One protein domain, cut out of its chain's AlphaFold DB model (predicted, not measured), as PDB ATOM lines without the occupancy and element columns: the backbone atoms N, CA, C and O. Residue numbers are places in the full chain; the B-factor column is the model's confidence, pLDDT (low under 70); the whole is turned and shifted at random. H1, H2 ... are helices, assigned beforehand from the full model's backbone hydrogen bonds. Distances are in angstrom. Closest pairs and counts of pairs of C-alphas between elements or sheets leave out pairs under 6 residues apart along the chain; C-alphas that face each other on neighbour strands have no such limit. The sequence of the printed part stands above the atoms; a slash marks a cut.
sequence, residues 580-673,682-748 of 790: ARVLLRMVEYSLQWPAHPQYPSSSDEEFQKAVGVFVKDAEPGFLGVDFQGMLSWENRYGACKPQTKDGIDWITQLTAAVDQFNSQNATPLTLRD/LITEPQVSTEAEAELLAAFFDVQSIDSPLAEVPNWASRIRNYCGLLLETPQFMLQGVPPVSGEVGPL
ATOM      1  N   ALA A 580      39.163  21.978  54.425       94.75
ATOM      2  CA  ALA A 580      38.339  23.187  54.426       94.75
ATOM      3  C   ALA A 580      38.920  24.291  55.329       94.75
ATOM      4  O   ALA A 580      38.893  25.466  54.972       94.75
ATOM      5  N   ARG A 581      39.518  23.928  56.472       94.69
ATOM      6  CA  ARG A 581      40.194  24.892  57.354       94.69
ATOM      7  C   ARG A 581      41.453  25.490  56.749       94.69
ATOM      8  O   ARG A 581      41.704  26.675  56.963       94.69
ATOM      9  N   VAL A 582      42.240  24.689  56.036       96.12
ATOM     10  CA  VAL A 582      43.434  25.170  55.342       96.12
ATOM     11  C   VAL A 582      43.024  26.135  54.233       96.12
ATOM     12  O   VAL A 582      43.574  27.227  54.180       96.12
ATOM     13  N   LEU A 583      41.983  25.828  53.451       95.88
ATOM     14  CA  LEU A 583      41.451  26.748  52.435       95.88
ATOM     15  C   LEU A 583      41.040  28.101  53.008       95.88
ATOM     16  O   LEU A 583      41.445  29.139  52.486       95.88
ATOM     17  N   LEU A 584      40.257  28.100  54.090       96.44
ATOM     18  CA  LEU A 584      39.844  29.341  54.748       96.44
ATOM     19  C   LEU A 584      41.064  30.134  55.227       96.44
ATOM     20  O   LEU A 584      41.189  31.318  54.920       96.44
ATOM     21  N   ARG A 585      42.018  29.468  55.888       97.25
ATOM     22  CA  ARG A 585      43.236  30.107  56.397       97.25
ATOM     23  C   ARG A 585      44.132  30.651  55.284       97.25
ATOM     24  O   ARG A 585      44.725  31.713  55.457       97.25
ATOM     25  N   MET A 586      44.213  29.978  54.137       97.50
ATOM     26  CA  MET A 586      44.940  30.475  52.968       97.50
ATOM     27  C   MET A 586      44.348  31.797  52.484       97.50
ATOM     28  O   MET A 586      45.098  32.748  52.287       97.50
ATOM     29  N   VAL A 587      43.021  31.898  52.358       97.56
ATOM     30  CA  VAL A 587      42.347  33.151  51.974       97.56
ATOM     31  C   VAL A 587      42.590  34.237  53.023       97.56
ATOM     32  O   VAL A 587      43.017  35.344  52.692       97.56
ATOM     33  N   GLU A 588      42.351  33.908  54.295       96.81
ATOM     34  CA  GLU A 588      42.507  34.814  55.434       96.81
ATOM     35  C   GLU A 588      43.924  35.388  55.504       96.81
ATOM     36  O   GLU A 588      44.102  36.602  55.599       96.81
ATOM     37  N   TYR A 589      44.944  34.541  55.377       97.06
ATOM     38  CA  TYR A 589      46.334  34.977  55.409       97.06
ATOM     39  C   TYR A 589      46.726  35.734  54.137       97.06
ATOM     40  O   TYR A 589      47.295  36.830  54.210       97.06
ATOM     41  N   SER A 590      46.427  35.185  52.956       97.06
ATOM     42  CA  SER A 590      46.863  35.776  51.692       97.06
ATOM     43  C   SER A 590      46.259  37.160  51.470       97.06
ATOM     44  O   SER A 590      46.965  38.051  51.000       97.06
ATOM     45  N   LEU A 591      45.013  37.378  51.891       97.75
ATOM     46  CA  LEU A 591      44.330  38.665  51.755       97.75
ATOM     47  C   LEU A 591      44.377  39.530  53.019       97.75
ATOM     48  O   LEU A 591      43.914  40.670  52.982       97.75
ATOM     49  N   GLN A 592      44.984  39.035  54.102       96.56
ATOM     50  CA  GLN A 592      45.008  39.680  55.420       96.56
ATOM     51  C   GLN A 592      43.598  39.982  55.949       96.56
ATOM     52  O   GLN A 592      43.314  41.052  56.489       96.56
ATOM     53  N   TRP A 593      42.688  39.032  55.757       96.50
ATOM     54  CA  TRP A 593      41.335  39.091  56.288       96.50
ATOM     55  C   TRP A 593      41.259  38.475  57.693       96.50
ATOM     56  O   TRP A 593      42.109  37.665  58.066       96.50
ATOM     57  N   PRO A 594      40.249  38.845  58.502       95.38
ATOM     58  CA  PRO A 594      40.070  38.257  59.822       95.38
ATOM     59  C   PRO A 594      39.759  36.762  59.730       95.38
ATOM     60  O   PRO A 594      38.958  36.347  58.891       95.38
ATOM     61  N   ALA A 595      40.331  35.986  60.650       93.94
ATOM     62  CA  ALA A 595      40.048  34.562  60.751       93.94
ATOM     63  C   ALA A 595      38.563  34.297  61.028       93.94
ATOM     64  O   ALA A 595      37.924  35.008  61.815       93.94
ATOM     65  N   HIS A 596      38.017  33.253  60.414       93.94
ATOM     66  CA  HIS A 596      36.660  32.810  60.686       93.94
ATOM     67  C   HIS A 596      36.504  32.358  62.143       93.94
ATOM     68  O   HIS A 596      37.407  31.740  62.720       93.94
ATOM     69  N   PRO A 597      35.352  32.658  62.772       93.62
ATOM     70  CA  PRO A 597      35.121  32.288  64.154       93.62
ATOM     71  C   PRO A 597      35.136  30.765  64.306       93.62
ATOM     72  O   PRO A 597      34.420  30.036  63.621       93.62
ATOM     73  N   GLN A 598      35.925  30.300  65.275       92.75
ATOM     74  CA  GLN A 598      36.015  28.894  65.667       92.75
ATOM     75  C   GLN A 598      34.653  28.319  66.091       92.75
ATOM     76  O   GLN A 598      34.384  27.145  65.849       92.75
ATOM     77  N   TYR A 599      33.814  29.158  66.708       95.44
ATOM     78  CA  TYR A 599      32.432  28.884  67.097       95.44
ATOM     79  C   TYR A 599      31.519  29.859  66.336       95.44
ATOM     80  O   TYR A 599      31.357  30.997  66.787       95.44
ATOM     81  N   PRO A 600      30.991  29.464  65.165       94.94
ATOM     82  CA  PRO A 600      30.354  30.396  64.240       94.94
ATOM     83  C   PRO A 600      28.971  30.885  64.698       94.94
ATOM     84  O   PRO A 600      28.270  30.219  65.463       94.94
ATOM     85  N   SER A 601      28.570  32.063  64.204       91.81
ATOM     86  CA  SER A 601      27.166  32.502  64.178       91.81
ATOM     87  C   SER A 601      26.409  31.810  63.040       91.81
ATOM     88  O   SER A 601      27.036  31.222  62.169       91.81
ATOM     89  N   SER A 602      25.078  31.935  62.977       89.81
ATOM     90  CA  SER A 602      24.249  31.229  61.979       89.81
ATOM     91  C   SER A 602      24.716  31.398  60.523       89.81
ATOM     92  O   SER A 602      24.824  30.417  59.799       89.81
ATOM     93  N   SER A 603      25.067  32.615  60.099       87.56
ATOM     94  CA  SER A 603      25.530  32.879  58.725       87.56
ATOM     95  C   SER A 603      26.903  32.282  58.397       87.56
ATOM     96  O   SER A 603      27.158  31.903  57.255       87.56
ATOM     97  N   ASP A 604      27.813  32.221  59.371       93.00
ATOM     98  CA  ASP A 604      29.117  31.577  59.182       93.00
ATOM     99  C   ASP A 604      29.023  30.064  59.363       93.00
ATOM    100  O   ASP A 604      29.800  29.335  58.760       93.00
ATOM    101  N   GLU A 605      28.057  29.590  60.146       94.69
ATOM    102  CA  GLU A 605      27.750  28.176  60.315       94.69
ATOM    103  C   GLU A 605      27.300  27.569  58.982       94.69
ATOM    104  O   GLU A 605      27.854  26.553  58.570       94.69
ATOM    105  N   GLU A 606      26.352  28.203  58.284       94.38
ATOM    106  CA  GLU A 606      25.887  27.745  56.966       94.38
ATOM    107  C   GLU A 606      27.035  27.662  55.955       94.38
ATOM    108  O   GLU A 606      27.197  26.649  55.276       94.38
ATOM    109  N   PHE A 607      27.877  28.697  55.904       95.19
ATOM    110  CA  PHE A 607      29.036  28.718  55.019       95.19
ATOM    111  C   PHE A 607      30.061  27.633  55.376       95.19
ATOM    112  O   PHE A 607      30.479  26.880  54.500       95.19
ATOM    113  N   GLN A 608      30.441  27.512  56.654       95.75
ATOM    114  CA  GLN A 608      31.417  26.517  57.109       95.75
ATOM    115  C   GLN A 608      30.939  25.085  56.831       95.75
ATOM    116  O   GLN A 608      31.732  24.269  56.358       95.75
ATOM    117  N   LYS A 609      29.648  24.792  57.032       94.62
ATOM    118  CA  LYS A 609      29.051  23.505  56.642       94.62
ATOM    119  C   LYS A 609      29.162  23.258  55.145       94.62
ATOM    120  O   LYS A 609      29.616  22.194  54.738       94.62
ATOM    121  N   ALA A 610      28.770  24.244  54.339       94.88
ATOM    122  CA  ALA A 610      28.746  24.110  52.888       94.88
ATOM    123  C   ALA A 610      30.138  23.869  52.291       94.88
ATOM    124  O   ALA A 610      30.259  23.154  51.307       94.88
ATOM    125  N   VAL A 611      31.198  24.426  52.885       94.62
ATOM    126  CA  VAL A 611      32.574  24.216  52.402       94.62
ATOM    127  C   VAL A 611      33.274  23.009  53.040       94.62
ATOM    128  O   VAL A 611      34.442  22.767  52.730       94.62
ATOM    129  N   GLY A 612      32.589  22.244  53.894       95.06
ATOM    130  CA  GLY A 612      33.086  20.981  54.446       95.06
ATOM    131  C   GLY A 612      33.919  21.100  55.724       95.06
ATOM    132  O   GLY A 612      34.723  20.217  56.007       95.06
ATOM    133  N   VAL A 613      33.756  22.169  56.509       95.75
ATOM    134  CA  VAL A 613      34.391  22.294  57.831       95.75
ATOM    135  C   VAL A 613      33.691  21.382  58.844       95.75
ATOM    136  O   VAL A 613      32.463  21.387  58.927       95.75
ATOM    137  N   PHE A 614      34.457  20.669  59.680       95.81
ATOM    138  CA  PHE A 614      33.889  19.967  60.834       95.81
ATOM    139  C   PHE A 614      33.235  20.977  61.788       95.81
ATOM    140  O   PHE A 614      33.894  21.887  62.312       95.81
ATOM    141  N   VAL A 615      31.938  20.812  62.040       96.06
ATOM    142  CA  VAL A 615      31.186  21.654  62.985       96.06
ATOM    143  C   VAL A 615      30.545  20.852  64.114       96.06
ATOM    144  O   VAL A 615      30.398  21.389  65.217       96.06
ATOM    145  N   LYS A 616      30.188  19.584  63.878       95.62
ATOM    146  CA  LYS A 616      29.725  18.645  64.907       95.62
ATOM    147  C   LYS A 616      29.824  17.188  64.440       95.62
ATOM    148  O   LYS A 616      29.890  16.949  63.244       95.62
ATOM    149  N   ASP A 617      29.703  16.228  65.354       92.38
ATOM    150  CA  ASP A 617      29.763  14.778  65.085       92.38
ATOM    151  C   ASP A 617      28.878  14.322  63.909       92.38
ATOM    152  O   ASP A 617      29.319  13.580  63.038       92.38
ATOM    153  N   ALA A 618      27.628  14.796  63.864       91.88
ATOM    154  CA  ALA A 618      26.665  14.452  62.811       91.88
ATOM    155  C   ALA A 618      26.927  15.159  61.464       91.88
ATOM    156  O   ALA A 618      26.277  14.854  60.470       91.88
ATOM    157  N   GLU A 619      27.836  16.133  61.439       92.25
ATOM    158  CA  GLU A 619      28.265  16.885  60.255       92.25
ATOM    159  C   GLU A 619      29.808  16.961  60.276       92.25
ATOM    160  O   GLU A 619      30.375  18.027  60.555       92.25
ATOM    161  N   PRO A 620      30.498  15.826  60.030       87.19
ATOM    162  CA  PRO A 620      31.936  15.684  60.272       87.19
ATOM    163  C   PRO A 620      32.826  16.456  59.279       87.19
ATOM    164  O   PRO A 620      34.047  16.378  59.352       87.19
ATOM    165  N   GLY A 621      32.234  17.224  58.362       89.44
ATOM    166  CA  GLY A 621      32.947  17.856  57.257       89.44
ATOM    167  C   GLY A 621      33.268  16.871  56.132       89.44
ATOM    168  O   GLY A 621      32.890  15.700  56.169       89.44
ATOM    169  N   PHE A 622      33.924  17.373  55.090       89.94
ATOM    170  CA  PHE A 622      34.333  16.580  53.934       89.94
ATOM    171  C   PHE A 622      35.493  17.255  53.202       89.94
ATOM    172  O   PHE A 622      35.599  18.482  53.163       89.94
ATOM    173  N   LEU A 623      36.341  16.441  52.574       84.56
ATOM    174  CA  LEU A 623      37.452  16.911  51.740       84.56
ATOM    175  C   LEU A 623      37.048  17.083  50.269       84.56
ATOM    176  O   LEU A 623      37.778  17.685  49.494       84.56
ATOM    177  N   GLY A 624      35.872  16.598  49.867       83.75
ATOM    178  CA  GLY A 624      35.378  16.736  48.499       83.75
ATOM    179  C   GLY A 624      35.032  18.172  48.097       83.75
ATOM    180  O   GLY A 624      34.938  19.087  48.921       83.75
ATOM    181  N   VAL A 625      34.808  18.348  46.797       79.62
ATOM    182  CA  VAL A 625      34.183  19.537  46.217       79.62
ATOM    183  C   VAL A 625      32.830  19.106  45.666       79.62
ATOM    184  O   VAL A 625      32.773  18.315  44.726       79.62
ATOM    185  N   ASP A 626      31.743  19.611  46.243       86.50
ATOM    186  CA  ASP A 626      30.417  19.484  45.646       86.50
ATOM    187  C   ASP A 626      29.953  20.826  45.058       86.50
ATOM    188  O   ASP A 626      30.539  21.889  45.291       86.50
ATOM    189  N   PHE A 627      28.895  20.775  44.248       90.69
ATOM    190  CA  PHE A 627      28.364  21.964  43.586       90.69
ATOM    191  C   PHE A 627      27.877  23.034  44.581       90.69
ATOM    192  O   PHE A 627      28.041  24.224  44.322       90.69
ATOM    193  N   GLN A 628      27.305  22.639  45.723       91.19
ATOM    194  CA  GLN A 628      26.796  23.584  46.725       91.19
ATOM    195  C   GLN A 628      27.934  24.283  47.473       91.19
ATOM    196  O   GLN A 628      27.859  25.488  47.724       91.19
ATOM    197  N   GLY A 629      29.005  23.555  47.779       92.44
ATOM    198  CA  GLY A 629      30.225  24.085  48.365       92.44
ATOM    199  C   GLY A 629      30.908  25.087  47.444       92.44
ATOM    200  O   GLY A 629      31.281  26.162  47.910       92.44
ATOM    201  N   MET A 630      30.981  24.807  46.137       93.19
ATOM    202  CA  MET A 630      31.529  25.759  45.158       93.19
ATOM    203  C   MET A 630      30.690  27.028  45.034       93.19
ATOM    204  O   MET A 630      31.246  28.120  45.079       93.19
ATOM    205  N   LEU A 631      29.361  26.916  44.952       95.12
ATOM    206  CA  LEU A 631      28.491  28.098  44.927       95.12
ATOM    207  C   LEU A 631      28.593  28.917  46.220       95.12
ATOM    208  O   LEU A 631      28.565  30.146  46.189       95.12
ATOM    209  N   SER A 632      28.718  28.245  47.365       95.12
ATOM    210  CA  SER A 632      28.895  28.910  48.660       95.12
ATOM    211  C   SER A 632      30.243  29.626  48.744       95.12
ATOM    212  O   SER A 632      30.313  30.738  49.274       95.12
ATOM    213  N   TRP A 633      31.296  29.018  48.189       95.69
ATOM    214  CA  TRP A 633      32.628  29.602  48.052       95.69
ATOM    215  C   TRP A 633      32.621  30.831  47.137       95.69
ATOM    216  O   TRP A 633      33.015  31.908  47.582       95.69
ATOM    217  N   GLU A 634      32.089  30.714  45.918       95.50
ATOM    218  CA  GLU A 634      31.946  31.818  44.954       95.50
ATOM    219  C   GLU A 634      31.127  32.973  45.553       95.50
ATOM    220  O   GLU A 634      31.541  34.132  45.522       95.50
ATOM    221  N   ASN A 635      29.990  32.677  46.192       95.19
ATOM    222  CA  ASN A 635      29.158  33.704  46.821       95.19
ATOM    223  C   ASN A 635      29.910  34.478  47.921       95.19
ATOM    224  O   ASN A 635      29.695  35.680  48.099       95.19
ATOM    225  N   ARG A 636      30.798  33.804  48.665       94.69
ATOM    226  CA  ARG A 636      31.596  34.432  49.724       94.69
ATOM    227  C   ARG A 636      32.807  35.186  49.164       94.69
ATOM    228  O   ARG A 636      33.079  36.299  49.619       94.69
ATOM    229  N   TYR A 637      33.525  34.603  48.206       95.81
ATOM    230  CA  TYR A 637      34.870  35.036  47.818       95.81
ATOM    231  C   TYR A 637      35.029  35.480  46.361       95.81
ATOM    232  O   TYR A 637      35.960  36.237  46.087       95.81
ATOM    233  N   GLY A 638      34.112  35.144  45.453       94.19
ATOM    234  CA  GLY A 638      34.215  35.447  44.017       94.19
ATOM    235  C   GLY A 638      34.255  36.945  43.686       94.19
ATOM    236  O   GLY A 638      34.804  37.366  42.672       94.19
ATOM    237  N   ALA A 639      33.756  37.805  44.581       94.19
ATOM    238  CA  ALA A 639      33.895  39.261  44.450       94.19
ATOM    239  C   ALA A 639      35.158  39.842  45.127       94.19
ATOM    240  O   ALA A 639      35.395  41.047  45.024       94.19
ATOM    241  N   CYS A 640      35.909  39.029  45.883       96.25
ATOM    242  CA  CYS A 640      37.084  39.400  46.686       96.25
ATOM    243  C   CYS A 640      36.926  40.747  47.423       96.25
ATOM    244  O   CYS A 640      37.774  41.652  47.383       96.25
ATOM    245  N   LYS A 641      35.764  40.909  48.065       94.50
ATOM    246  CA  LYS A 641      35.436  42.103  48.847       94.50
ATOM    247  C   LYS A 641      36.198  42.063  50.173       94.50
ATOM    248  O   LYS A 641      36.219  40.995  50.785       94.50
ATOM    249  N   PRO A 642      36.752  43.196  50.647       92.94
ATOM    250  CA  PRO A 642      37.399  43.255  51.951       92.94
ATOM    251  C   PRO A 642      36.486  42.713  53.051       92.94
ATOM    252  O   PRO A 642      35.327  43.118  53.147       92.94
ATOM    253  N   GLN A 643      37.019  41.819  53.881       92.00
ATOM    254  CA  GLN A 643      36.320  41.286  55.059       92.00
ATOM    255  C   GLN A 643      36.731  42.008  56.354       92.00
ATOM    256  O   GLN A 643      36.244  41.700  57.442       92.00
ATOM    257  N   THR A 644      37.647  42.974  56.261       91.44
ATOM    258  CA  THR A 644      38.084  43.812  57.378       91.44
ATOM    259  C   THR A 644      37.077  44.928  57.658       91.44
ATOM    260  O   THR A 644      36.384  45.418  56.766       91.44
ATOM    261  N   LYS A 645      36.984  45.354  58.923       89.69
ATOM    262  CA  LYS A 645      36.009  46.377  59.350       89.69
ATOM    263  C   LYS A 645      36.291  47.764  58.768       89.69
ATOM    264  O   LYS A 645      35.362  48.547  58.601       89.69
ATOM    265  N   ASP A 646      37.554  48.074  58.505       92.38
ATOM    266  CA  ASP A 646      38.018  49.341  57.931       92.38
ATOM    267  C   ASP A 646      38.127  49.301  56.396       92.38
ATOM    268  O   ASP A 646      38.415  50.323  55.775       92.38
ATOM    269  N   GLY A 647      37.882  48.140  55.777       90.88
ATOM    270  CA  GLY A 647      38.032  47.929  54.339       90.88
ATOM    271  C   GLY A 647      39.488  47.913  53.854       90.88
ATOM    272  O   GLY A 647      39.722  47.924  52.643       90.88
ATOM    273  N   ILE A 648      40.465  47.902  54.766       93.75
ATOM    274  CA  ILE A 648      41.889  47.821  54.439       93.75
ATOM    275  C   ILE A 648      42.297  46.350  54.467       93.75
ATOM    276  O   ILE A 648      42.147  45.678  55.481       93.75
ATOM    277  N   ASP A 649      42.794  45.844  53.344       96.06
ATOM    278  CA  ASP A 649      43.274  44.472  53.183       96.06
ATOM    279  C   ASP A 649      44.546  44.450  52.318       96.06
ATOM    280  O   ASP A 649      45.090  45.503  51.957       96.06
ATOM    281  N   TRP A 650      45.040  43.260  51.975       97.19
ATOM    282  CA  TRP A 650      46.263  43.134  51.183       97.19
ATOM    283  C   TRP A 650      46.154  43.778  49.788       97.19
ATOM    284  O   TRP A 650      47.105  44.401  49.323       97.19
ATOM    285  N   ILE A 651      44.989  43.720  49.127       97.00
ATOM    286  CA  ILE A 651      44.797  44.345  47.803       97.00
ATOM    287  C   ILE A 651      44.851  45.875  47.908       97.00
ATOM    288  O   ILE A 651      45.387  46.557  47.027       97.00
ATOM    289  N   THR A 652      44.344  46.436  49.007       96.00
ATOM    290  CA  THR A 652      44.505  47.866  49.302       96.00
ATOM    291  C   THR A 652      45.990  48.233  49.455       96.00
ATOM    292  O   THR A 652      46.419  49.260  48.928       96.00
ATOM    293  N   GLN A 653      46.802  47.377  50.085       96.44
ATOM    294  CA  GLN A 653      48.257  47.578  50.190       96.44
ATOM    295  C   GLN A 653      48.976  47.437  48.846       96.44
ATOM    296  O   GLN A 653      49.856  48.244  48.552       96.44
ATOM    297  N   LEU A 654      48.578  46.479  48.003       97.31
ATOM    298  CA  LEU A 654      49.081  46.355  46.633       97.31
ATOM    299  C   LEU A 654      48.848  47.649  45.846       97.31
ATOM    300  O   LEU A 654      49.755  48.149  45.187       97.31
ATOM    301  N   THR A 655      47.651  48.229  45.959       96.25
ATOM    302  CA  THR A 655      47.318  49.479  45.263       96.25
ATOM    303  C   THR A 655      48.231  50.625  45.708       96.25
ATOM    304  O   THR A 655      48.786  51.335  44.872       96.25
ATOM    305  N   ALA A 656      48.476  50.747  47.015       96.12
ATOM    306  CA  ALA A 656      49.405  51.740  47.549       96.12
ATOM    307  C   ALA A 656      50.866  51.497  47.110       96.12
ATOM    308  O   ALA A 656      51.582  52.452  46.802       96.12
ATOM    309  N   ALA A 657      51.308  50.237  47.043       96.88
ATOM    310  CA  ALA A 657      52.652  49.877  46.590       96.88
ATOM    311  C   ALA A 657      52.872  50.212  45.104       96.88
ATOM    312  O   ALA A 657      53.935  50.709  44.730       96.88
ATOM    313  N   VAL A 658      51.852  50.009  44.266       96.88
ATOM    314  CA  VAL A 658      51.848  50.406  42.850       96.88
ATOM    315  C   VAL A 658      51.989  51.922  42.697       96.88
ATOM    316  O   VAL A 658      52.825  52.389  41.920       96.88
ATOM    317  N   ASP A 659      51.212  52.702  43.456       94.69
ATOM    318  CA  ASP A 659      51.289  54.168  43.432       94.69
ATOM    319  C   ASP A 659      52.675  54.660  43.870       94.69
ATOM    320  O   ASP A 659      53.282  55.521  43.222       94.69
ATOM    321  N   GLN A 660      53.216  54.066  44.938       95.31
ATOM    322  CA  GLN A 660      54.564  54.359  45.408       95.31
ATOM    323  C   GLN A 660      55.611  54.042  44.333       95.31
ATOM    324  O   GLN A 660      56.448  54.900  44.044       95.31
ATOM    325  N   PHE A 661      55.552  52.861  43.712       96.38
ATOM    326  CA  PHE A 661      56.497  52.457  42.674       96.38
ATOM    327  C   PHE A 661      56.487  53.438  41.495       96.38
ATOM    328  O   PHE A 661      57.544  53.934  41.100       96.38
ATOM    329  N   ASN A 662      55.302  53.774  40.975       94.25
ATOM    330  CA  ASN A 662      55.150  54.699  39.850       94.25
ATOM    331  C   ASN A 662      55.617  56.124  40.194       94.25
ATOM    332  O   ASN A 662      56.055  56.859  39.313       94.25
ATOM    333  N   SER A 663      55.555  56.527  41.468       93.75
ATOM    334  CA  SER A 663      56.076  57.828  41.912       93.75
ATOM    335  C   SER A 663      57.608  57.882  42.002       93.75
ATOM    336  O   SER A 663      58.191  58.964  41.937       93.75
ATOM    337  N   GLN A 664      58.260  56.725  42.159       95.06
ATOM    338  CA  GLN A 664      59.703  56.607  42.389       95.06
ATOM    339  C   GLN A 664      60.483  56.205  41.131       95.06
ATOM    340  O   GLN A 664      61.694  56.418  41.076       95.06
ATOM    341  N   ASN A 665      59.807  55.661  40.116       94.50
ATOM    342  CA  ASN A 665      60.432  55.113  38.916       94.50
ATOM    343  C   ASN A 665      59.958  55.830  37.648       94.50
ATOM    344  O   ASN A 665      58.796  56.198  37.513       94.50
ATOM    345  N   ALA A 666      60.873  56.021  36.694       89.50
ATOM    346  CA  ALA A 666      60.566  56.692  35.427       89.50
ATOM    347  C   ALA A 666      59.761  55.810  34.457       89.50
ATOM    348  O   ALA A 666      59.024  56.336  33.624       89.50
ATOM    349  N   THR A 667      59.918  54.487  34.553       92.19
ATOM    350  CA  THR A 667      59.147  53.518  33.771       92.19
ATOM    351  C   THR A 667      57.901  53.138  34.571       92.19
ATOM    352  O   THR A 667      58.055  52.543  35.640       92.19
ATOM    353  N   PRO A 668      56.692  53.492  34.104       89.44
ATOM    354  CA  PRO A 668      55.465  53.110  34.786       89.44
ATOM    355  C   PRO A 668      55.230  51.604  34.669       89.44
ATOM    356  O   PRO A 668      55.616  50.982  33.678       89.44
ATOM    357  N   LEU A 669      54.552  51.044  35.667       97.00
ATOM    358  CA  LEU A 669      54.108  49.653  35.657       97.00
ATOM    359  C   LEU A 669      53.092  49.397  34.541       97.00
ATOM    360  O   LEU A 669      52.306  50.274  34.163       97.00
ATOM    361  N   THR A 670      53.085  48.163  34.060       97.31
ATOM    362  CA  THR A 670      52.079  47.609  33.152       97.31
ATOM    363  C   THR A 670      50.999  46.857  33.929       97.31
ATOM    364  O   THR A 670      51.124  46.609  35.131       97.31
ATOM    365  N   LEU A 671      49.916  46.469  33.252       97.62
ATOM    366  CA  LEU A 671      48.919  45.581  33.850       97.62
ATOM    367  C   LEU A 671      49.506  44.203  34.198       97.62
ATOM    368  O   LEU A 671      49.172  43.654  35.248       97.62
ATOM    369  N   ARG A 672      50.412  43.673  33.367       97.44
ATOM    370  CA  ARG A 672      51.129  42.416  33.611       97.44
ATOM    371  C   ARG A 672      51.836  42.450  34.958       97.44
ATOM    372  O   ARG A 672      51.678  41.504  35.722       97.44
ATOM    373  N   ASP A 673      52.540  43.541  35.265       97.44
ATOM    374  CA  ASP A 673      53.283  43.681  36.522       97.44
ATOM    375  C   ASP A 673      52.372  43.555  37.751       97.44
ATOM    376  O   ASP A 673      52.780  42.993  38.759       97.44
ATOM    377  N   LEU A 682      48.669  34.567  45.596       96.69
ATOM    378  CA  LEU A 682      47.554  33.631  45.781       96.69
ATOM    379  C   LEU A 682      47.915  32.195  45.413       96.69
ATOM    380  O   LEU A 682      47.452  31.278  46.082       96.69
ATOM    381  N   ILE A 683      48.719  31.993  44.374       94.75
ATOM    382  CA  ILE A 683      49.016  30.660  43.836       94.75
ATOM    383  C   ILE A 683      50.515  30.409  43.628       94.75
ATOM    384  O   ILE A 683      50.876  29.334  43.173       94.75
ATOM    385  N   THR A 684      51.384  31.361  43.993       93.50
ATOM    386  CA  THR A 684      52.852  31.218  43.902       93.50
ATOM    387  C   THR A 684      53.344  30.986  42.467       93.50
ATOM    388  O   THR A 684      54.371  30.365  42.233       93.50
ATOM    389  N   GLU A 685      52.623  31.544  41.490       91.69
ATOM    390  CA  GLU A 685      52.990  31.520  40.070       91.69
ATOM    391  C   GLU A 685      53.203  32.956  39.553       91.69
ATOM    392  O   GLU A 685      52.273  33.564  39.013       91.69
ATOM    393  N   PRO A 686      54.406  33.544  39.695       92.69
ATOM    394  CA  PRO A 686      54.681  34.944  39.347       92.69
ATOM    395  C   PRO A 686      54.800  35.197  37.832       92.69
ATOM    396  O   PRO A 686      55.581  36.038  37.387       92.69
ATOM    397  N   GLN A 687      54.033  34.485  37.006       92.25
ATOM    398  CA  GLN A 687      54.123  34.556  35.550       92.25
ATOM    399  C   GLN A 687      52.777  34.360  34.850       92.25
ATOM    400  O   GLN A 687      51.833  33.796  35.400       92.25
ATOM    401  N   VAL A 688      52.705  34.840  33.609       93.19
ATOM    402  CA  VAL A 688      51.624  34.554  32.656       93.19
ATOM    403  C   VAL A 688      52.256  33.720  31.551       93.19
ATOM    404  O   VAL A 688      53.033  34.250  30.752       93.19
ATOM    405  N   SER A 689      51.985  32.419  31.567       86.56
ATOM    406  CA  SER A 689      52.833  31.409  30.921       86.56
ATOM    407  C   SER A 689      52.511  31.207  29.442       86.56
ATOM    408  O   SER A 689      53.318  30.654  28.700       86.56
ATOM    409  N   THR A 690      51.331  31.644  28.989       91.62
ATOM    410  CA  THR A 690      50.882  31.439  27.605       91.62
ATOM    411  C   THR A 690      50.313  32.711  26.985       91.62
ATOM    412  O   THR A 690      49.765  33.576  27.670       91.62
ATOM    413  N   GLU A 691      50.405  32.810  25.656       95.25
ATOM    414  CA  GLU A 691      49.769  33.889  24.889       95.25
ATOM    415  C   GLU A 691      48.243  33.866  25.062       95.25
ATOM    416  O   GLU A 691      47.635  34.911  25.267       95.25
ATOM    417  N   ALA A 692      47.637  32.675  25.114       96.44
ATOM    418  CA  ALA A 692      46.205  32.511  25.355       96.44
ATOM    419  C   ALA A 692      45.769  33.059  26.727       96.44
ATOM    420  O   ALA A 692      44.745  33.735  26.829       96.44
ATOM    421  N   GLU A 693      46.549  32.809  27.784       95.12
ATOM    422  CA  GLU A 693      46.295  33.399  29.103       95.12
ATOM    423  C   GLU A 693      46.395  34.931  29.038       95.12
ATOM    424  O   GLU A 693      45.508  35.632  29.529       95.12
ATOM    425  N   ALA A 694      47.430  35.463  28.381       97.25
ATOM    426  CA  ALA A 694      47.618  36.903  28.227       97.25
ATOM    427  C   ALA A 694      46.459  37.576  27.467       97.25
ATOM    428  O   ALA A 694      46.002  38.645  27.876       97.25
ATOM    429  N   GLU A 695      45.951  36.954  26.399       97.31
ATOM    430  CA  GLU A 695      44.797  37.438  25.631       97.31
ATOM    431  C   GLU A 695      43.507  37.446  26.463       97.31
ATOM    432  O   GLU A 695      42.769  38.436  26.461       97.31
ATOM    433  N   LEU A 696      43.244  36.371  27.217       96.81
ATOM    434  CA  LEU A 696      42.075  36.277  28.097       96.81
ATOM    435  C   LEU A 696      42.122  37.323  29.213       96.81
ATOM    436  O   LEU A 696      41.111  37.965  29.503       96.81
ATOM    437  N   LEU A 697      43.296  37.538  29.808       97.12
ATOM    438  CA  LEU A 697      43.499  38.570  30.821       97.12
ATOM    439  C   LEU A 697      43.333  39.973  30.226       97.12
ATOM    440  O   LEU A 697      42.638  40.802  30.813       97.12
ATOM    441  N   ALA A 698      43.888  40.248  29.044       97.12
ATOM    442  CA  ALA A 698      43.700  41.532  28.370       97.12
ATOM    443  C   ALA A 698      42.207  41.817  28.121       97.12
ATOM    444  O   ALA A 698      41.711  42.892  28.472       97.12
ATOM    445  N   ALA A 699      41.464  40.821  27.628       96.31
ATOM    446  CA  ALA A 699      40.018  40.914  27.439       96.31
ATOM    447  C   ALA A 699      39.263  41.130  28.764       96.31
ATOM    448  O   ALA A 699      38.374  41.980  28.836       96.31
ATOM    449  N   PHE A 700      39.637  40.419  29.834       95.75
ATOM    450  CA  PHE A 700      39.039  40.577  31.165       95.75
ATOM    451  C   PHE A 700      39.229  41.995  31.729       95.75
ATOM    452  O   PHE A 700      38.321  42.558  32.352       95.75
ATOM    453  N   PHE A 701      40.393  42.601  31.489       96.94
ATOM    454  CA  PHE A 701      40.711  43.962  31.922       96.94
ATOM    455  C   PHE A 701      40.276  45.059  30.935       96.94
ATOM    456  O   PHE A 701      40.432  46.236  31.260       96.94
ATOM    457  N   ASP A 702      39.649  44.696  29.810       95.94
ATOM    458  CA  ASP A 702      39.164  45.611  28.763       95.94
ATOM    459  C   ASP A 702      40.293  46.429  28.106       95.94
ATOM    460  O   ASP A 702      40.199  47.641  27.903       95.94
ATOM    461  N   VAL A 703      41.401  45.748  27.797       97.00
ATOM    462  CA  VAL A 703      42.587  46.297  27.125       97.00
ATOM    463  C   VAL A 703      43.024  45.398  25.967       97.00
ATOM    464  O   VAL A 703      42.611  44.249  25.860       97.00
ATOM    465  N   GLN A 704      43.863  45.918  25.066       95.56
ATOM    466  CA  GLN A 704      44.370  45.143  23.921       95.56
ATOM    467  C   GLN A 704      45.556  44.242  24.285       95.56
ATOM    468  O   GLN A 704      45.805  43.252  23.607       95.56
ATOM    469  N   SER A 705      46.309  44.598  25.325       97.06
ATOM    470  CA  SER A 705      47.441  43.820  25.819       97.06
ATOM    471  C   SER A 705      47.604  44.043  27.318       97.06
ATOM    472  O   SER A 705      47.388  45.149  27.813       97.06
ATOM    473  N   ILE A 706      48.034  43.009  28.042       97.38
ATOM    474  CA  ILE A 706      48.429  43.143  29.449       97.38
ATOM    475  C   ILE A 706      49.735  43.931  29.627       97.38
ATOM    476  O   ILE A 706      50.031  44.385  30.724       97.38
ATOM    477  N   ASP A 707      50.478  44.180  28.550       96.94
ATOM    478  CA  ASP A 707      51.663  45.046  28.557       96.94
ATOM    479  C   ASP A 707      51.306  46.540  28.411       96.94
ATOM    480  O   ASP A 707      52.187  47.399  28.358       96.94
ATOM    481  N   SER A 708      50.011  46.881  28.349       96.38
ATOM    482  CA  SER A 708      49.552  48.271  28.385       96.38
ATOM    483  C   SER A 708      49.966  48.961  29.696       96.38
ATOM    484  O   SER A 708      49.871  48.344  30.766       96.38
ATOM    485  N   PRO A 709      50.379  50.247  29.653       96.00
ATOM    486  CA  PRO A 709      50.665  51.019  30.858       96.00
ATOM    487  C   PRO A 709      49.469  51.011  31.810       96.00
ATOM    488  O   PRO A 709      48.341  51.282  31.397       96.00
ATOM    489  N   LEU A 710      49.702  50.762  33.098       96.38
ATOM    490  CA  LEU A 710      48.628  50.611  34.083       96.38
ATOM    491  C   LEU A 710      47.736  51.862  34.186       96.38
ATOM    492  O   LEU A 710      46.532  51.761  34.412       96.38
ATOM    493  N   ALA A 711      48.314  53.045  33.960       93.25
ATOM    494  CA  ALA A 711      47.598  54.321  33.937       93.25
ATOM    495  C   ALA A 711      46.536  54.421  32.820       93.25
ATOM    496  O   ALA A 711      45.626  55.245  32.918       93.25
ATOM    497  N   GLU A 712      46.643  53.602  31.772       94.00
ATOM    498  CA  GLU A 712      45.683  53.532  30.665       94.00
ATOM    499  C   GLU A 712      44.584  52.487  30.909       94.00
ATOM    500  O   GLU A 712      43.609  52.438  30.160       94.00
ATOM    501  N   VAL A 713      44.704  51.673  31.966       95.88
ATOM    502  CA  VAL A 713      43.758  50.594  32.266       95.88
ATOM    503  C   VAL A 713      42.601  51.116  33.123       95.88
ATOM    504  O   VAL A 713      42.790  51.475  34.292       95.88
ATOM    505  N   PRO A 714      41.369  51.151  32.588       91.19
ATOM    506  CA  PRO A 714      40.240  51.739  33.289       91.19
ATOM    507  C   PRO A 714      39.830  50.889  34.495       91.19
ATOM    508  O   PRO A 714      39.558  49.693  34.380       91.19
ATOM    509  N   ASN A 715      39.704  51.534  35.659       91.88
ATOM    510  CA  ASN A 715      39.244  50.908  36.906       91.88
ATOM    511  C   ASN A 715      40.040  49.650  37.304       91.88
ATOM    512  O   ASN A 715      39.474  48.739  37.918       91.88
ATOM    513  N   TRP A 716      41.336  49.587  36.974       94.62
ATOM    514  CA  TRP A 716      42.169  48.408  37.231       94.62
ATOM    515  C   TRP A 716      42.107  47.959  38.702       94.62
ATOM    516  O   TRP A 716      41.965  46.769  38.960       94.62
ATOM    517  N   ALA A 717      42.081  48.895  39.659       91.88
ATOM    518  CA  ALA A 717      42.014  48.598  41.095       91.88
ATOM    519  C   ALA A 717      40.696  47.926  41.533       91.88
ATOM    520  O   ALA A 717      40.663  47.188  42.514       91.88
ATOM    521  N   SER A 718      39.592  48.136  40.807       92.00
ATOM    522  CA  SER A 718      38.355  47.381  41.040       92.00
ATOM    523  C   SER A 718      38.380  46.038  40.313       92.00
ATOM    524  O   SER A 718      37.903  45.044  40.855       92.00
ATOM    525  N   ARG A 719      38.925  45.990  39.090       95.19
ATOM    526  CA  ARG A 719      38.994  44.757  38.291       95.19
ATOM    527  C   ARG A 719      39.963  43.731  38.881       95.19
ATOM    528  O   ARG A 719      39.683  42.540  38.810       95.19
ATOM    529  N   ILE A 720      41.041  44.177  39.530       96.94
ATOM    530  CA  ILE A 720      42.002  43.292  40.197       96.94
ATOM    531  C   ILE A 720      41.363  42.529  41.370       96.94
ATOM    532  O   ILE A 720      41.758  41.401  41.639       96.94
ATOM    533  N   ARG A 721      40.316  43.073  42.014       96.69
ATOM    534  CA  ARG A 721      39.524  42.327  43.009       96.69
ATOM    535  C   ARG A 721      38.709  41.207  42.369       96.69
ATOM    536  O   ARG A 721      38.736  40.089  42.860       96.69
ATOM    537  N   ASN A 722      38.056  41.456  41.238       95.38
ATOM    538  CA  ASN A 722      37.357  40.380  40.528       95.38
ATOM    539  C   ASN A 722      38.339  39.300  40.047       95.38
ATOM    540  O   ASN A 722      38.028  38.117  40.105       95.38
ATOM    541  N   TYR A 723      39.545  39.698  39.623       97.50
ATOM    542  CA  TYR A 723      40.598  38.743  39.282       97.50
ATOM    543  C   TYR A 723      41.097  37.956  40.506       97.50
ATOM    544  O   TYR A 723      41.325  36.758  40.396       97.50
ATOM    545  N   CYS A 724      41.189  38.580  41.687       98.25
ATOM    546  CA  CYS A 724      41.417  37.861  42.946       98.25
ATOM    547  C   CYS A 724      40.347  36.789  43.178       98.25
ATOM    548  O   CYS A 724      40.702  35.646  43.424       98.25
ATOM    549  N   GLY A 725      39.061  37.135  43.057       97.25
ATOM    550  CA  GLY A 725      37.971  36.170  43.227       97.25
ATOM    551  C   GLY A 725      38.087  34.983  42.270       97.25
ATOM    552  O   GLY A 725      38.031  33.843  42.717       97.25
ATOM    553  N   LEU A 726      38.386  35.253  40.991       96.25
ATOM    554  CA  LEU A 726      38.674  34.217  39.994       96.25
ATOM    555  C   LEU A 726      39.828  33.302  40.436       96.25
ATOM    556  O   LEU A 726      39.712  32.087  40.339       96.25
ATOM    557  N   LEU A 727      40.936  33.872  40.925       97.62
ATOM    558  CA  LEU A 727      42.094  33.101  41.387       97.62
ATOM    559  C   LEU A 727      41.775  32.227  42.605       97.62
ATOM    560  O   LEU A 727      42.307  31.130  42.702       97.62
ATOM    561  N   LEU A 728      40.898  32.670  43.508       97.12
ATOM    562  CA  LEU A 728      40.462  31.866  44.657       97.12
ATOM    563  C   LEU A 728      39.598  30.657  44.262       97.12
ATOM    564  O   LEU A 728      39.384  29.771  45.086       97.12
ATOM    565  N   GLU A 729      39.082  30.627  43.034       94.50
ATOM    566  CA  GLU A 729      38.249  29.551  42.485       94.50
ATOM    567  C   GLU A 729      39.040  28.597  41.577       94.50
ATOM    568  O   GLU A 729      38.478  27.640  41.038       94.50
ATOM    569  N   THR A 730      40.343  28.830  41.386       94.06
ATOM    570  CA  THR A 730      41.154  27.970  40.524       94.06
ATOM    571  C   THR A 730      41.580  26.682  41.231       94.06
ATOM    572  O   THR A 730      41.779  26.662  42.453       94.06
ATOM    573  N   PRO A 731      41.823  25.603  40.466       92.00
ATOM    574  CA  PRO A 731      42.449  24.396  40.993       92.00
ATOM    575  C   PRO A 731      43.786  24.666  41.699       92.00
ATOM    576  O   PRO A 731      44.039  24.084  42.743       92.00
ATOM    577  N   GLN A 732      44.612  25.589  41.197       91.81
ATOM    578  CA  GLN A 732      45.910  25.941  41.793       91.81
ATOM    579  C   GLN A 732      45.777  26.506  43.218       91.81
ATOM    580  O   GLN A 732      46.651  26.306  44.070       91.81
ATOM    581  N   PHE A 733      44.680  27.221  43.490       95.06
ATOM    582  CA  PHE A 733      44.383  27.707  44.833       95.06
ATOM    583  C   PHE A 733      43.772  26.613  45.709       95.06
ATOM    584  O   PHE A 733      44.168  26.458  46.864       95.06
ATOM    585  N   MET A 734      42.806  25.862  45.170       93.75
ATOM    586  CA  MET A 734      41.977  24.953  45.964       93.75
ATOM    587  C   MET A 734      42.586  23.563  46.199       93.75
ATOM    588  O   MET A 734      42.240  22.903  47.182       93.75
ATOM    589  N   LEU A 735      43.446  23.101  45.294       92.75
ATOM    590  CA  LEU A 735      44.033  21.764  45.317       92.75
ATOM    591  C   LEU A 735      45.458  21.771  45.893       92.75
ATOM    592  O   LEU A 735      46.129  22.802  45.979       92.75
ATOM    593  N   GLN A 736      45.889  20.591  46.320       90.88
ATOM    594  CA  GLN A 736      47.212  20.248  46.837       90.88
ATOM    595  C   GLN A 736      47.700  18.952  46.179       90.88
ATOM    596  O   GLN A 736      46.956  18.312  45.438       90.88
ATOM    597  N   GLY A 737      48.942  18.566  46.475       85.81
ATOM    598  CA  GLY A 737      49.542  17.300  46.038       85.81
ATOM    599  C   GLY A 737      50.427  17.403  44.799       85.81
ATOM    600  O   GLY A 737      51.216  16.500  44.552       85.81
ATOM    601  N   VAL A 738      50.355  18.516  44.065       83.88
ATOM    602  CA  VAL A 738      51.281  18.834  42.970       83.88
ATOM    603  C   VAL A 738      52.032  20.110  43.341       83.88
ATOM    604  O   VAL A 738      51.384  21.104  43.696       83.88
ATOM    605  N   PRO A 739      53.375  20.109  43.299       81.19
ATOM    606  CA  PRO A 739      54.140  21.317  43.548       81.19
ATOM    607  C   PRO A 739      53.852  22.372  42.470       81.19
ATOM    608  O   PRO A 739      53.648  22.025  41.304       81.19
ATOM    609  N   PRO A 740      53.826  23.668  42.825       80.25
ATOM    610  CA  PRO A 740      53.728  24.717  41.821       80.25
ATOM    611  C   PRO A 740      54.985  24.727  40.947       80.25
ATOM    612  O   PRO A 740      56.082  24.408  41.409       80.25
ATOM    613  N   VAL A 741      54.825  25.149  39.692       76.12
ATOM    614  CA  VAL A 741      55.946  25.317  38.760       76.12
ATOM    615  C   VAL A 741      56.902  26.377  39.310       76.12
ATOM    616  O   VAL A 741      56.472  27.484  39.645       76.12
ATOM    617  N   SER A 742      58.195  26.055  39.385       71.62
ATOM    618  CA  SER A 742      59.209  27.003  39.848       71.62
ATOM    619  C   SER A 742      59.275  28.228  38.928       71.62
ATOM    620  O   SER A 742      59.203  28.143  37.699       71.62
ATOM    621  N   GLY A 743      59.367  29.408  39.538       73.62
ATOM    622  CA  GLY A 743      59.573  30.667  38.831       73.62
ATOM    623  C   GLY A 743      61.004  31.154  39.031       73.62
ATOM    624  O   GLY A 743      61.529  31.088  40.135       73.62
ATOM    625  N   GLU A 744      61.631  31.701  37.989       75.62
ATOM    626  CA  GLU A 744      62.994  32.244  38.114       75.62
ATOM    627  C   GLU A 744      63.012  33.688  38.642       75.62
ATOM    628  O   GLU A 744      63.976  34.121  39.274       75.62
ATOM    629  N   VAL A 745      61.954  34.464  38.377       83.38
ATOM    630  CA  VAL A 745      61.928  35.909  38.638       83.38
ATOM    631  C   VAL A 745      60.684  36.290  39.429       83.38
ATOM    632  O   VAL A 745      59.557  36.112  38.973       83.38
ATOM    633  N   GLY A 746      60.895  36.860  40.619       87.12
ATOM    634  CA  GLY A 746      59.811  37.386  41.446       87.12
ATOM    635  C   GLY A 746      59.214  38.694  40.899       87.12
ATOM    636  O   GLY A 746      59.881  39.420  40.156       87.12
ATOM    637  N   PRO A 747      57.985  39.066  41.307       93.44
ATOM    638  CA  PRO A 747      57.310  40.263  40.805       93.44
ATOM    639  C   PRO A 747      58.066  41.565  41.091       93.44
ATOM    640  O   PRO A 747      58.644  41.725  42.168       93.44
ATOM    641  N   LEU A 748      58.009  42.534  40.171       93.50
ATOM    642  CA  LEU A 748      58.713  43.819  40.298       93.50
ATOM    643  C   LEU A 748      58.249  44.649  41.509       93.50
ATOM    644  O   LEU A 748      59.058  45.309  42.160       93.50
TER     645      LEU A 748
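What this domain is: This is residues 580 to 673 and 682 to 748 of the 790 residues of an uncharacterized protein of Myxococcales bacterium (UniProt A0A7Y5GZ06). This is an elongated body of short helices and long loops, laid out as two staggered lines: H1 and H4 run the same way, almost end to end, and H3 and H6 meet near their ends beside them, with H6 nearest the middle. H2 and the loop of residues 611 to 626 make one end of the long axis, H4 and the turn through Ala 666 the other; H5 is set steeply to H6, tiny H7 sits by H1 and the last part of H6, and residues 735 to 748 run back along the body towards the end where H4 lies. The printed part has 161 residues, with seven named helices in the order H1 to H7 and no named strand; the class is all helix, though under half of the residues, 75 of 161, are in named elements. It is only just compact, close to loose, with a radius of gyration of the C-alphas of 17.8 A, and spans 60 by 35 by 27 A.

How they stand to each other: Start with H1, residues 580 to 591, and look on to H4, residues 650 to 664. They only just touch, and only at their ends, with 3 pairs of C-alphas within 8 A, between residues 590 to 591 and 650 to 651; the closest C-alphas are those of Leu 591 and Trp 650, 4.9 A apart. Their lines stand at a shallow tilt of 27 degrees, the same way. H2, residues 602 to 610, and H1 are near each other, with 5 pairs of C-alphas within 10 A. H2 and H3, residues 627 to 637, touch at a steep tilt of 49 degrees, opposite ways; the closest C-alphas, of Ala 610 and Gly 629, are 4.8 A apart. Look next at H6, residues 716 to 728, which touches H3 with residues 725 to 728 alone. These two only just touch, at their ends, with 3 pairs within 8 A; the closest C-alphas are those of Tyr 637 and Gly 725, 5.7 A apart. H6 is close to but not clearly touching H4, with the C-alphas of Thr 655 and Ala 717 closest at 6.8 A. The same holds for H6 and H5, residues 691 to 701, at a steep tilt of 55 degrees, with the C-alphas of Phe 701 and Arg 719 closest at 6.6 A. H7, residues 731 to 734, is close to but not clearly touching H1; the C-alphas of Leu 583 and Met 734 are the closest, 6.7 A apart. Among the pairs that stay apart are H1 and H3, H2 and H4, and H5 and H7. In the backbone of H1, H3, H4 and H5, every O i to N i+4 pair is within hydrogen-bond range; in H2 it is 4 of 5, in H6 7 of 9, and H7 is too short for such a pair.

Where its parts are: Find C-alpha 580 at (38.339, 23.187, 54.426); from there H1 runs 16.8 A to C-alpha 591. H2 covers 12.4 A and H3 15.2 A. H4, the longest helix, starts at C-alpha 650, at (46.263, 43.134, 51.183), and runs 21.0 A. H5 measures 15.3 A and H6 18.2 A, and H7 runs 5.0 A to C-alpha 734 at (41.977, 24.953, 45.964).

The domain as a whole: The two C-alphas farthest apart, those of Ala 618 and Ala 666, are 60.7 A from each other. Residues 674 to 681 are not printed; the C-alphas of 673 and 682 stand 14.8 A apart across this cut, which lies in the link from H4 to H5. The links H2 to H3, H3 to H4 and H5 to H6 are long, and H6 to H7 is tight. The mean pLDDT of the printed part is 93.4, and no printed residue is under 70.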